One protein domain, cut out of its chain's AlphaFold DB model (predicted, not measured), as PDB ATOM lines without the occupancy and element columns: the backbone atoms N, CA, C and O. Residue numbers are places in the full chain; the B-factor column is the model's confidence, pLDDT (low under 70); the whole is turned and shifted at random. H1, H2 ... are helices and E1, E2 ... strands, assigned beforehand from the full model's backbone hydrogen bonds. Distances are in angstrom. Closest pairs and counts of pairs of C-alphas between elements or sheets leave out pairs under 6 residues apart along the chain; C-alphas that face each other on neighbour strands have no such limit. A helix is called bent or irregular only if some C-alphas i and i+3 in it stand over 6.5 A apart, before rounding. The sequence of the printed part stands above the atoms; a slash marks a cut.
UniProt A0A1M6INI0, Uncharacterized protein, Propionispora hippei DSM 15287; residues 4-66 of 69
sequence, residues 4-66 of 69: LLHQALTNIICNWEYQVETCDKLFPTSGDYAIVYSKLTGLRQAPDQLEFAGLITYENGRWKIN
ATOM      1  N   LEU A   4      53.991  35.965  15.357       67.25
ATOM      2  CA  LEU A   4      53.896  35.957  13.901       67.25
ATOM      3  C   LEU A   4      52.736  36.816  13.387       67.25
ATOM      4  O   LEU A   4      52.903  37.532  12.405       67.25
ATOM      5  N   LEU A   5      51.585  36.806  14.070       60.19
ATOM      6  CA  LEU A   5      50.448  37.657  13.708       60.19
ATOM      7  C   LEU A   5      50.779  39.130  13.960       60.19
ATOM      8  O   LEU A   5      50.504  39.978  13.119       60.19
ATOM      9  N   HIS A   6      51.410  39.431  15.096       67.75
ATOM     10  CA  HIS A   6      51.836  40.793  15.404       67.75
ATOM     11  C   HIS A   6      52.880  41.299  14.398       67.75
ATOM     12  O   HIS A   6      52.766  42.414  13.902       67.75
ATOM     13  N   GLN A   7      53.854  40.465  14.034       70.12
ATOM     14  CA  GLN A   7      54.898  40.825  13.077       70.12
ATOM     15  C   GLN A   7      54.358  40.971  11.646       70.12
ATOM     16  O   GLN A   7      54.750  41.898  10.939       70.12
ATOM     17  N   ALA A   8      53.414  40.119  11.234       63.66
ATOM     18  CA  ALA A   8      52.730  40.244   9.949       63.66
ATOM     19  C   ALA A   8      51.916  41.545   9.866       63.66
ATOM     20  O   ALA A   8      52.029  42.272   8.882       63.66
ATOM     21  N   LEU A   9      51.162  41.879  10.920       65.81
ATOM     22  CA  LEU A   9      50.400  43.129  10.995       65.81
ATOM     23  C   LEU A   9      51.320  44.355  10.967       65.81
ATOM     24  O   LEU A   9      51.047  45.303  10.238       65.81
ATOM     25  N   THR A  10      52.440  44.322  11.690       71.44
ATOM     26  CA  THR A  10      53.424  45.413  11.681       71.44
ATOM     27  C   THR A  10      54.064  45.592  10.304       71.44
ATOM     28  O   THR A  10      54.193  46.719   9.843       71.44
ATOM     29  N   ASN A  11      54.397  44.512   9.593       68.00
ATOM     30  CA  ASN A  11      54.963  44.606   8.242       68.00
ATOM     31  C   ASN A  11      53.957  45.153   7.215       68.00
ATOM     32  O   ASN A  11      54.339  45.932   6.346       68.00
ATOM     33  N   ILE A  12      52.680  44.784   7.340       61.66
ATOM     34  CA  ILE A  12      51.573  45.317   6.529       61.66
ATOM     35  C   ILE A  12      51.393  46.818   6.788       61.66
ATOM     36  O   ILE A  12      51.245  47.598   5.853       61.66
ATOM     37  N   ILE A  13      51.450  47.230   8.058       65.25
ATOM     38  CA  ILE A  13      51.322  48.633   8.453       65.25
ATOM     39  C   ILE A  13      52.558  49.441   8.050       65.25
ATOM     40  O   ILE A  13      52.406  50.601   7.710       65.25
ATOM     41  N   CYS A  14      53.773  48.892   8.077       64.88
ATOM     42  CA  CYS A  14      54.997  49.676   7.860       64.88
ATOM     43  C   CYS A  14      55.502  49.693   6.409       64.88
ATOM     44  O   CYS A  14      56.408  50.471   6.104       64.88
ATOM     45  N   ASN A  15      54.964  48.866   5.512       74.06
ATOM     46  CA  ASN A  15      55.406  48.836   4.120       74.06
ATOM     47  C   ASN A  15      54.710  49.931   3.292       74.06
ATOM     48  O   ASN A  15      53.531  49.824   2.969       74.06
ATOM     49  N   TRP A  16      55.465  50.970   2.929       55.75
ATOM     50  CA  TRP A  16      54.989  52.125   2.162       55.75
ATOM     51  C   TRP A  16      54.447  51.764   0.768       55.75
ATOM     52  O   TRP A  16      53.461  52.349   0.339       55.75
ATOM     53  N   GLU A  17      55.021  50.777   0.073       62.47
ATOM     54  CA  GLU A  17      54.511  50.336  -1.238       62.47
ATOM     55  C   GLU A  17      53.171  49.607  -1.097       62.47
ATOM     56  O   GLU A  17      52.236  49.874  -1.851       62.47
ATOM     57  N   TYR A  18      53.043  48.763  -0.067       59.44
ATOM     58  CA  TYR A  18      51.768  48.136   0.288       59.44
ATOM     59  C   TYR A  18      50.735  49.189   0.700       59.44
ATOM     60  O   TYR A  18      49.592  49.136   0.257       59.44
ATOM     61  N   GLN A  19      51.125  50.189   1.495       56.47
ATOM     62  CA  GLN A  19      50.252  51.316   1.816       56.47
ATOM     63  C   GLN A  19      49.823  52.077   0.560       56.47
ATOM     64  O   GLN A  19      48.662  52.415   0.451       56.47
ATOM     65  N   VAL A  20      50.687  52.332  -0.419       61.62
ATOM     66  CA  VAL A  20      50.279  53.045  -1.644       61.62
ATOM     67  C   VAL A  20      49.306  52.208  -2.487       61.62
ATOM     68  O   VAL A  20      48.304  52.734  -2.964       61.62
ATOM     69  N   GLU A  21      49.534  50.899  -2.622       60.44
ATOM     70  CA  GLU A  21      48.647  50.004  -3.384       60.44
ATOM     71  C   GLU A  21      47.294  49.748  -2.685       60.44
ATOM     72  O   GLU A  21      46.276  49.506  -3.345       60.44
ATOM     73  N   THR A  22      47.277  49.819  -1.348       54.84
ATOM     74  CA  THR A  22      46.134  49.436  -0.502       54.84
ATOM     75  C   THR A  22      45.456  50.623   0.187       54.84
ATOM     76  O   THR A  22      44.329  50.493   0.619       54.84
ATOM     77  N   CYS A  23      46.056  51.805   0.311       52.91
ATOM     78  CA  CYS A  23      45.387  52.966   0.919       52.91
ATOM     79  C   CYS A  23      44.439  53.667  -0.066       52.91
ATOM     80  O   CYS A  23      43.457  54.256   0.378       52.91
ATOM     81  N   ASP A  24      44.661  53.531  -1.381       53.53
ATOM     82  CA  ASP A  24      43.692  53.940  -2.416       53.53
ATOM     83  C   ASP A  24      42.574  52.899  -2.631       53.53
ATOM     84  O   ASP A  24      41.572  53.169  -3.298       53.53
ATOM     85  N   LYS A  25      42.707  51.702  -2.046       56.72
ATOM     86  CA  LYS A  25      41.689  50.645  -2.070       56.72
ATOM     87  C   LYS A  25      41.244  50.350  -0.650       56.72
ATOM     88  O   LYS A  25      41.951  49.669   0.070       56.72
ATOM     89  N   LEU A  26      40.057  50.822  -0.267       59.09
ATOM     90  CA  LEU A  26      39.446  50.536   1.038       59.09
ATOM     91  C   LEU A  26      39.808  49.127   1.538       59.09
ATOM     92  O   LEU A  26      39.575  48.146   0.825       59.09
ATOM     93  N   PHE A  27      40.389  49.049   2.743       57.97
ATOM     94  CA  PHE A  27      40.631  47.773   3.417       57.97
ATOM     95  C   PHE A  27      39.369  46.906   3.294       57.97
ATOM     96  O   PHE A  27      38.274  47.438   3.522       57.97
ATOM     97  N   PRO A  28      39.489  45.611   2.937       64.19
ATOM     98  CA  PRO A  28      38.325  44.759   2.756       64.19
ATOM     99  C   PRO A  28      37.429  44.824   3.989       64.19
ATOM    100  O   PRO A  28      37.896  44.742   5.129       64.19
ATOM    101  N   THR A  29      36.134  45.006   3.767       75.56
ATOM    102  CA  THR A  29      35.170  45.059   4.859       75.56
ATOM    103  C   THR A  29      35.076  43.692   5.533       75.56
ATOM    104  O   THR A  29      35.407  42.652   4.955       75.56
ATOM    105  N   SER A  30      34.550  43.652   6.757       73.38
ATOM    106  CA  SER A  30      34.192  42.382   7.401       73.38
ATOM    107  C   SER A  30      33.249  41.531   6.534       73.38
ATOM    108  O   SER A  30      33.322  40.303   6.583       73.38
ATOM    109  N   GLY A  31      32.415  42.165   5.699       74.44
ATOM    110  CA  GLY A  31      31.578  41.500   4.700       74.44
ATOM    111  C   GLY A  31      32.382  40.855   3.569       74.44
ATOM    112  O   GLY A  31      32.118  39.706   3.216       74.44
ATOM    113  N   ASP A  32      33.408  41.537   3.060       72.81
ATOM    114  CA  ASP A  32      34.302  40.989   2.031       72.81
ATOM    115  C   ASP A  32      35.051  39.758   2.552       72.81
ATOM    116  O   ASP A  32      35.102  38.721   1.885       72.81
ATOM    117  N   TYR A  33      35.543  39.820   3.795       70.88
ATOM    118  CA  TYR A  33      36.131  38.656   4.457       70.88
ATOM    119  C   TYR A  33      35.116  37.520   4.638       70.88
ATOM    120  O   TYR A  33      35.444  36.368   4.356       70.88
ATOM    121  N   ALA A  34      33.881  37.813   5.054       74.25
ATOM    122  CA  ALA A  34      32.839  36.797   5.228       74.25
ATOM    123  C   ALA A  34      32.507  36.058   3.918       74.25
ATOM    124  O   ALA A  34      32.351  34.835   3.924       74.25
ATOM    125  N   ILE A  35      32.467  36.769   2.786       75.62
ATOM    126  CA  ILE A  35      32.262  36.169   1.459       75.62
ATOM    127  C   ILE A  35      33.418  35.226   1.106       75.62
ATOM    128  O   ILE A  35      33.184  34.112   0.629       75.62
ATOM    129  N   VAL A  36      34.665  35.642   1.349       74.62
ATOM    130  CA  VAL A  36      35.848  34.801   1.106       74.62
ATOM    131  C   VAL A  36      35.812  33.548   1.981       74.62
ATOM    132  O   VAL A  36      35.964  32.442   1.462       74.62
ATOM    133  N   TYR A  37      35.536  33.693   3.280       72.06
ATOM    134  CA  TYR A  37      35.414  32.555   4.192       72.06
ATOM    135  C   TYR A  37      34.305  31.594   3.766       72.06
ATOM    136  O   TYR A  37      34.541  30.392   3.722       72.06
ATOM    137  N   SER A  38      33.134  32.099   3.364       76.56
ATOM    138  CA  SER A  38      32.038  31.257   2.875       76.56
ATOM    139  C   SER A  38      32.435  30.436   1.645       76.56
ATOM    140  O   SER A  38      32.098  29.253   1.570       76.56
ATOM    141  N   LYS A  39      33.172  31.027   0.695       74.50
ATOM    142  CA  LYS A  39      33.680  30.307  -0.484       74.50
ATOM    143  C   LYS A  39      34.695  29.233  -0.096       74.50
ATOM    144  O   LYS A  39      34.621  28.118  -0.601       74.50
ATOM    145  N   LEU A  40      35.608  29.547   0.823       77.75
ATOM    146  CA  LEU A  40      36.594  28.588   1.331       77.75
ATOM    147  C   LEU A  40      35.934  27.429   2.089       77.75
ATOM    148  O   LEU A  40      36.363  26.287   1.939       77.75
ATOM    149  N   THR A  41      34.870  27.689   2.851       78.00
ATOM    150  CA  THR A  41      34.079  26.641   3.509       78.00
ATOM    151  C   THR A  41      33.436  25.708   2.489       78.00
ATOM    152  O   THR A  41      33.535  24.494   2.647       78.00
ATOM    153  N   GLY A  42      32.845  26.251   1.420       76.06
ATOM    154  CA  GLY A  42      32.301  25.438   0.329       76.06
ATOM    155  C   GLY A  42      33.375  24.591  -0.358       76.06
ATOM    156  O   GLY A  42      33.193  23.392  -0.541       76.06
ATOM    157  N   LEU A  43      34.538  25.182  -0.653       77.69
ATOM    158  CA  LEU A  43      35.676  24.460  -1.237       77.69
ATOM    159  C   LEU A  43      36.226  23.367  -0.314       77.69
ATOM    160  O   LEU A  43      36.663  22.332  -0.801       77.69
ATOM    161  N   ARG A  44      36.189  23.570   1.007       81.50
ATOM    162  CA  ARG A  44      36.586  22.552   1.988       81.50
ATOM    163  C   ARG A  44      35.623  21.365   2.012       81.50
ATOM    164  O   ARG A  44      36.077  20.254   2.237       81.50
ATOM    165  N   GLN A  45      34.327  21.605   1.823       84.25
ATOM    166  CA  GLN A  45      33.290  20.566   1.853       84.25
ATOM    167  C   GLN A  45      33.137  19.832   0.514       84.25
ATOM    168  O   GLN A  45      32.593  18.732   0.475       84.25
ATOM    169  N   ALA A  46      33.599  20.431  -0.587       85.25
ATOM    170  CA  ALA A  46      33.450  19.859  -1.920       85.25
ATOM    171  C   ALA A  46      34.117  18.475  -2.078       85.25
ATOM    172  O   ALA A  46      33.460  17.594  -2.628       85.25
ATOM    173  N   PRO A  47      35.348  18.216  -1.585       86.94
ATOM    174  CA  PRO A  47      35.950  16.888  -1.677       86.94
ATOM    175  C   PRO A  47      35.114  15.791  -1.008       86.94
ATOM    176  O   PRO A  47      34.902  14.752  -1.622       86.94
ATOM    177  N   ASP A  48      34.549  16.053   0.174       87.38
ATOM    178  CA  ASP A  48      33.705  15.085   0.893       87.38
ATOM    179  C   ASP A  48      32.449  14.721   0.080       87.38
ATOM    180  O   ASP A  48      32.037  13.564   0.016       87.38
ATOM    181  N   GLN A  49      31.837  15.710  -0.582       88.75
ATOM    182  CA  GLN A  49      30.669  15.493  -1.442       88.75
ATOM    183  C   GLN A  49      31.023  14.714  -2.713       88.75
ATOM    184  O   GLN A  49      30.262  13.845  -3.138       88.75
ATOM    185  N   LEU A  50      32.171  15.022  -3.320       87.12
ATOM    186  CA  LEU A  50      32.666  14.327  -4.508       87.12
ATOM    187  C   LEU A  50      33.060  12.876  -4.187       87.12
ATOM    188  O   LEU A  50      32.826  11.992  -5.010       87.12
ATOM    189  N   GLU A  51      33.616  12.623  -3.001       89.50
ATOM    190  CA  GLU A  51      33.941  11.279  -2.513       89.50
ATOM    191  C   GLU A  51      32.676  10.474  -2.214       89.50
ATOM    192  O   GLU A  51      32.544   9.341  -2.673       89.50
ATOM    193  N   PHE A  52      31.689  11.079  -1.543       86.69
ATOM    194  CA  PHE A  52      30.382  10.456  -1.316       86.69
ATOM    195  C   PHE A  52      29.672  10.085  -2.629       86.69
ATOM    196  O   PHE A  52      29.036   9.037  -2.721       86.69
ATOM    197  N   ALA A  53      29.800  10.926  -3.658       88.00
ATOM    198  CA  ALA A  53      29.276  10.661  -4.996       88.00
ATOM    199  C   ALA A  53      30.100   9.626  -5.791       88.00
ATOM    200  O   ALA A  53      29.730   9.289  -6.915       88.00
ATOM    201  N   GLY A  54      31.214   9.131  -5.240       88.31
ATOM    202  CA  GLY A  54      32.095   8.160  -5.887       88.31
ATOM    203  C   GLY A  54      32.919   8.728  -7.045       88.31
ATOM    204  O   GLY A  54      33.492   7.953  -7.807       88.31
ATOM    205  N   LEU A  55      32.995  10.056  -7.189       88.00
ATOM    206  CA  LEU A  55      33.728  10.726  -8.272       88.00
ATOM    207  C   LEU A  55      35.227  10.827  -7.980       88.00
ATOM    208  O   LEU A  55      36.042  10.860  -8.902       88.00
ATOM    209  N   ILE A  56      35.590  10.902  -6.700       91.44
ATOM    210  CA  ILE A  56      36.975  10.930  -6.237       91.44
ATOM    211  C   ILE A  56      37.171   9.969  -5.061       91.44
ATOM    212  O   ILE A  56      36.205   9.570  -4.420       91.44
ATOM    213  N   THR A  57      38.423   9.637  -4.758       93.25
ATOM    214  CA  THR A  57      38.824   8.846  -3.583       93.25
ATOM    215  C   THR A  57      40.036   9.500  -2.921       93.25
ATOM    216  O   THR A  57      40.931   9.987  -3.624       93.25
ATOM    217  N   TYR A  58      40.107   9.506  -1.586       90.00
ATOM    218  CA  TYR A  58      41.311   9.917  -0.859       90.00
ATOM    219  C   TYR A  58      42.231   8.728  -0.542       90.00
ATOM    220  O   TYR A  58      41.931   7.887   0.302       90.00
ATOM    221  N   GLU A  59      43.406   8.676  -1.172       89.69
ATOM    222  CA  GLU A  59      44.396   7.614  -0.963       89.69
ATOM    223  C   GLU A  59      45.796   8.196  -0.751       89.69
ATOM    224  O   GLU A  59      46.254   9.050  -1.512       89.69
ATOM    225  N   ASN A  60      46.524   7.700   0.256       89.88
ATOM    226  CA  ASN A  60      47.907   8.109   0.549       89.88
ATOM    227  C   ASN A  60      48.094   9.634   0.665       89.88
ATOM    228  O   ASN A  60      49.090  10.194   0.200       89.88
ATOM    229  N   GLY A  61      47.124  10.319   1.272       89.12
ATOM    230  CA  GLY A  61      47.184  11.765   1.465       89.12
ATOM    231  C   GLY A  61      46.844  12.591   0.221       89.12
ATOM    232  O   GLY A  61      47.153  13.782   0.185       89.12
ATOM    233  N   ARG A  62      46.281  11.978  -0.830       88.88
ATOM    234  CA  ARG A  62      45.966  12.646  -2.100       88.88
ATOM    235  C   ARG A  62      44.583  12.255  -2.605       88.88
ATOM    236  O   ARG A  62      44.205  11.090  -2.550       88.88
ATOM    237  N   TRP A  63      43.870  13.229  -3.162       87.88
ATOM    238  CA  TRP A  63      42.632  12.999  -3.901       87.88
ATOM    239  C   TRP A  63      42.941  12.468  -5.303       87.88
ATOM    240  O   TRP A  63      43.824  12.996  -5.985       87.88
ATOM    241  N   LYS A  64      42.214  11.440  -5.730       90.81
ATOM    242  CA  LYS A  64      42.274  10.858  -7.077       90.81
ATOM    243  C   LYS A  64      40.886  10.859  -7.695       90.81
ATOM    244  O   LYS A  64      39.924  10.608  -6.983       90.81
ATOM    245  N   ILE A  65      40.791  11.125  -8.994       90.00
ATOM    246  CA  ILE A  65      39.540  10.991  -9.749       90.00
ATOM    247  C   ILE A  65      39.309   9.506 -10.030       90.00
ATOM    248  O   ILE A  65      40.252   8.787 -10.365       90.00
ATOM    249  N   ASN A  66      38.074   9.050  -9.858       87.44
ATOM    250  CA  ASN A  66      37.683   7.692 -10.194       87.44
ATOM    251  C   ASN A  66      37.296   7.647 -11.677       87.44
ATOM    252  O   ASN A  66      36.234   8.124 -12.059       87.44
TER     253      ASN A  66
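This is residues 4 to 66 of the 69 residues of an uncharacterized protein of Propionispora hippei DSM 15287 (UniProt A0A1M6INI0). Picture a wide, open U: a small two-strand hairpin, E1 and E2, stands at one end of the long helix H3, H3 makes the base, and at the other end a loop leads to two short helices, H2 and H1, which meet at a corner and make the second arm. The two arms do not reach each other, and the space between them is empty. The printed part has 63 residues, with three named helices and two named strands in the order H1, H2, H3, E1, E2; the sheet has the order E1, E2 and is antiparallel, and the class is mostly helix, with 42 of the 50 residues in named elements held by helices. The whole is extended, with a radius of gyration of the C-alphas of 18.8 A, and its outline is elongated, spanning 50 by 26 by 18 A.

Start at the sheet: find C-alpha 56 at (36.975, 10.930, -6.237), where strand E1, residues 56 to 59, begins; its first and last C-alphas are 9.7 A apart. Strand E2, residues 62 to 65, comes after it and measures 10.1 A between C-alphas 62 and 65, with C-alpha 65 at (39.540, 10.991, -9.749). Before the sheet, look for helix H3, residues 30 to 52, which runs 33.3 A from C-alpha 30 at (34.192, 42.382, 7.401) to C-alpha 52; watch y fall from 42.382 to 10.456 along it. Helix H2, residues 16 to 23, is 9.7 A long from first to last C-alpha. Helix H1, residues 4 to 14, is 15.0 A long by the same measure and begins at C-alpha 4, at (53.896, 35.957, 13.901).

Look first at E1 and E2, a hairpin of antiparallel neighbours with 148 degrees between their directions. C-alphas 56 and 65 face each other at 4.3 A, and N 57 and O 64 are within hydrogen-bond range at 2.9 A, as are N 62 and O 59 at 3.0 A. Moving outward to H3, you find 4 pairs of C-alphas within 8 A between it and E1, the closest being those of Glu 51 and Thr 57, 5.6 A apart. H3 and E2 are near each other, with 5 pairs of C-alphas within 10 A. Along H3, note a kink of 26 degrees near residue 45; the helix is irregular, but only just, for C-alphas 44 and 47 are 6.8 A apart. H3 touches no helix, and H2 is apart from it. H1 and H2 only just touch, and only at the corner by their link, with 3 pairs of C-alphas within 8 A; the closest are those of Ile 12 and Tyr 18, 6.9 A apart. Their lines are about perpendicular, at 88 degrees. H1 is apart from H3, and both H1 and H2 are apart from E1 and E2. In H1 and H2 every O i to N i+4 pair is within hydrogen-bond range; in H3, 17 of 19 are.

The two C-alphas farthest apart are those of Trp 16 and Gly 54, at 50.2 A. Residues 23 to 46, of which 30 to 46 belong to H3, stand free, and so do residues 4 to 11 and 13 to 21. The printed part has no cut. The links H1 to H2, H3 to E1 and E1 to E2 are tight, the link H2 to H3 is short with 6 residues, and no link is long. Mean pLDDT of the printed part is 74.8; look for values under 70 at residues 4 to 6, 8 to 9, 11 to 14 and 16 to 28. The mean is 58 in H2 and 91 in E1.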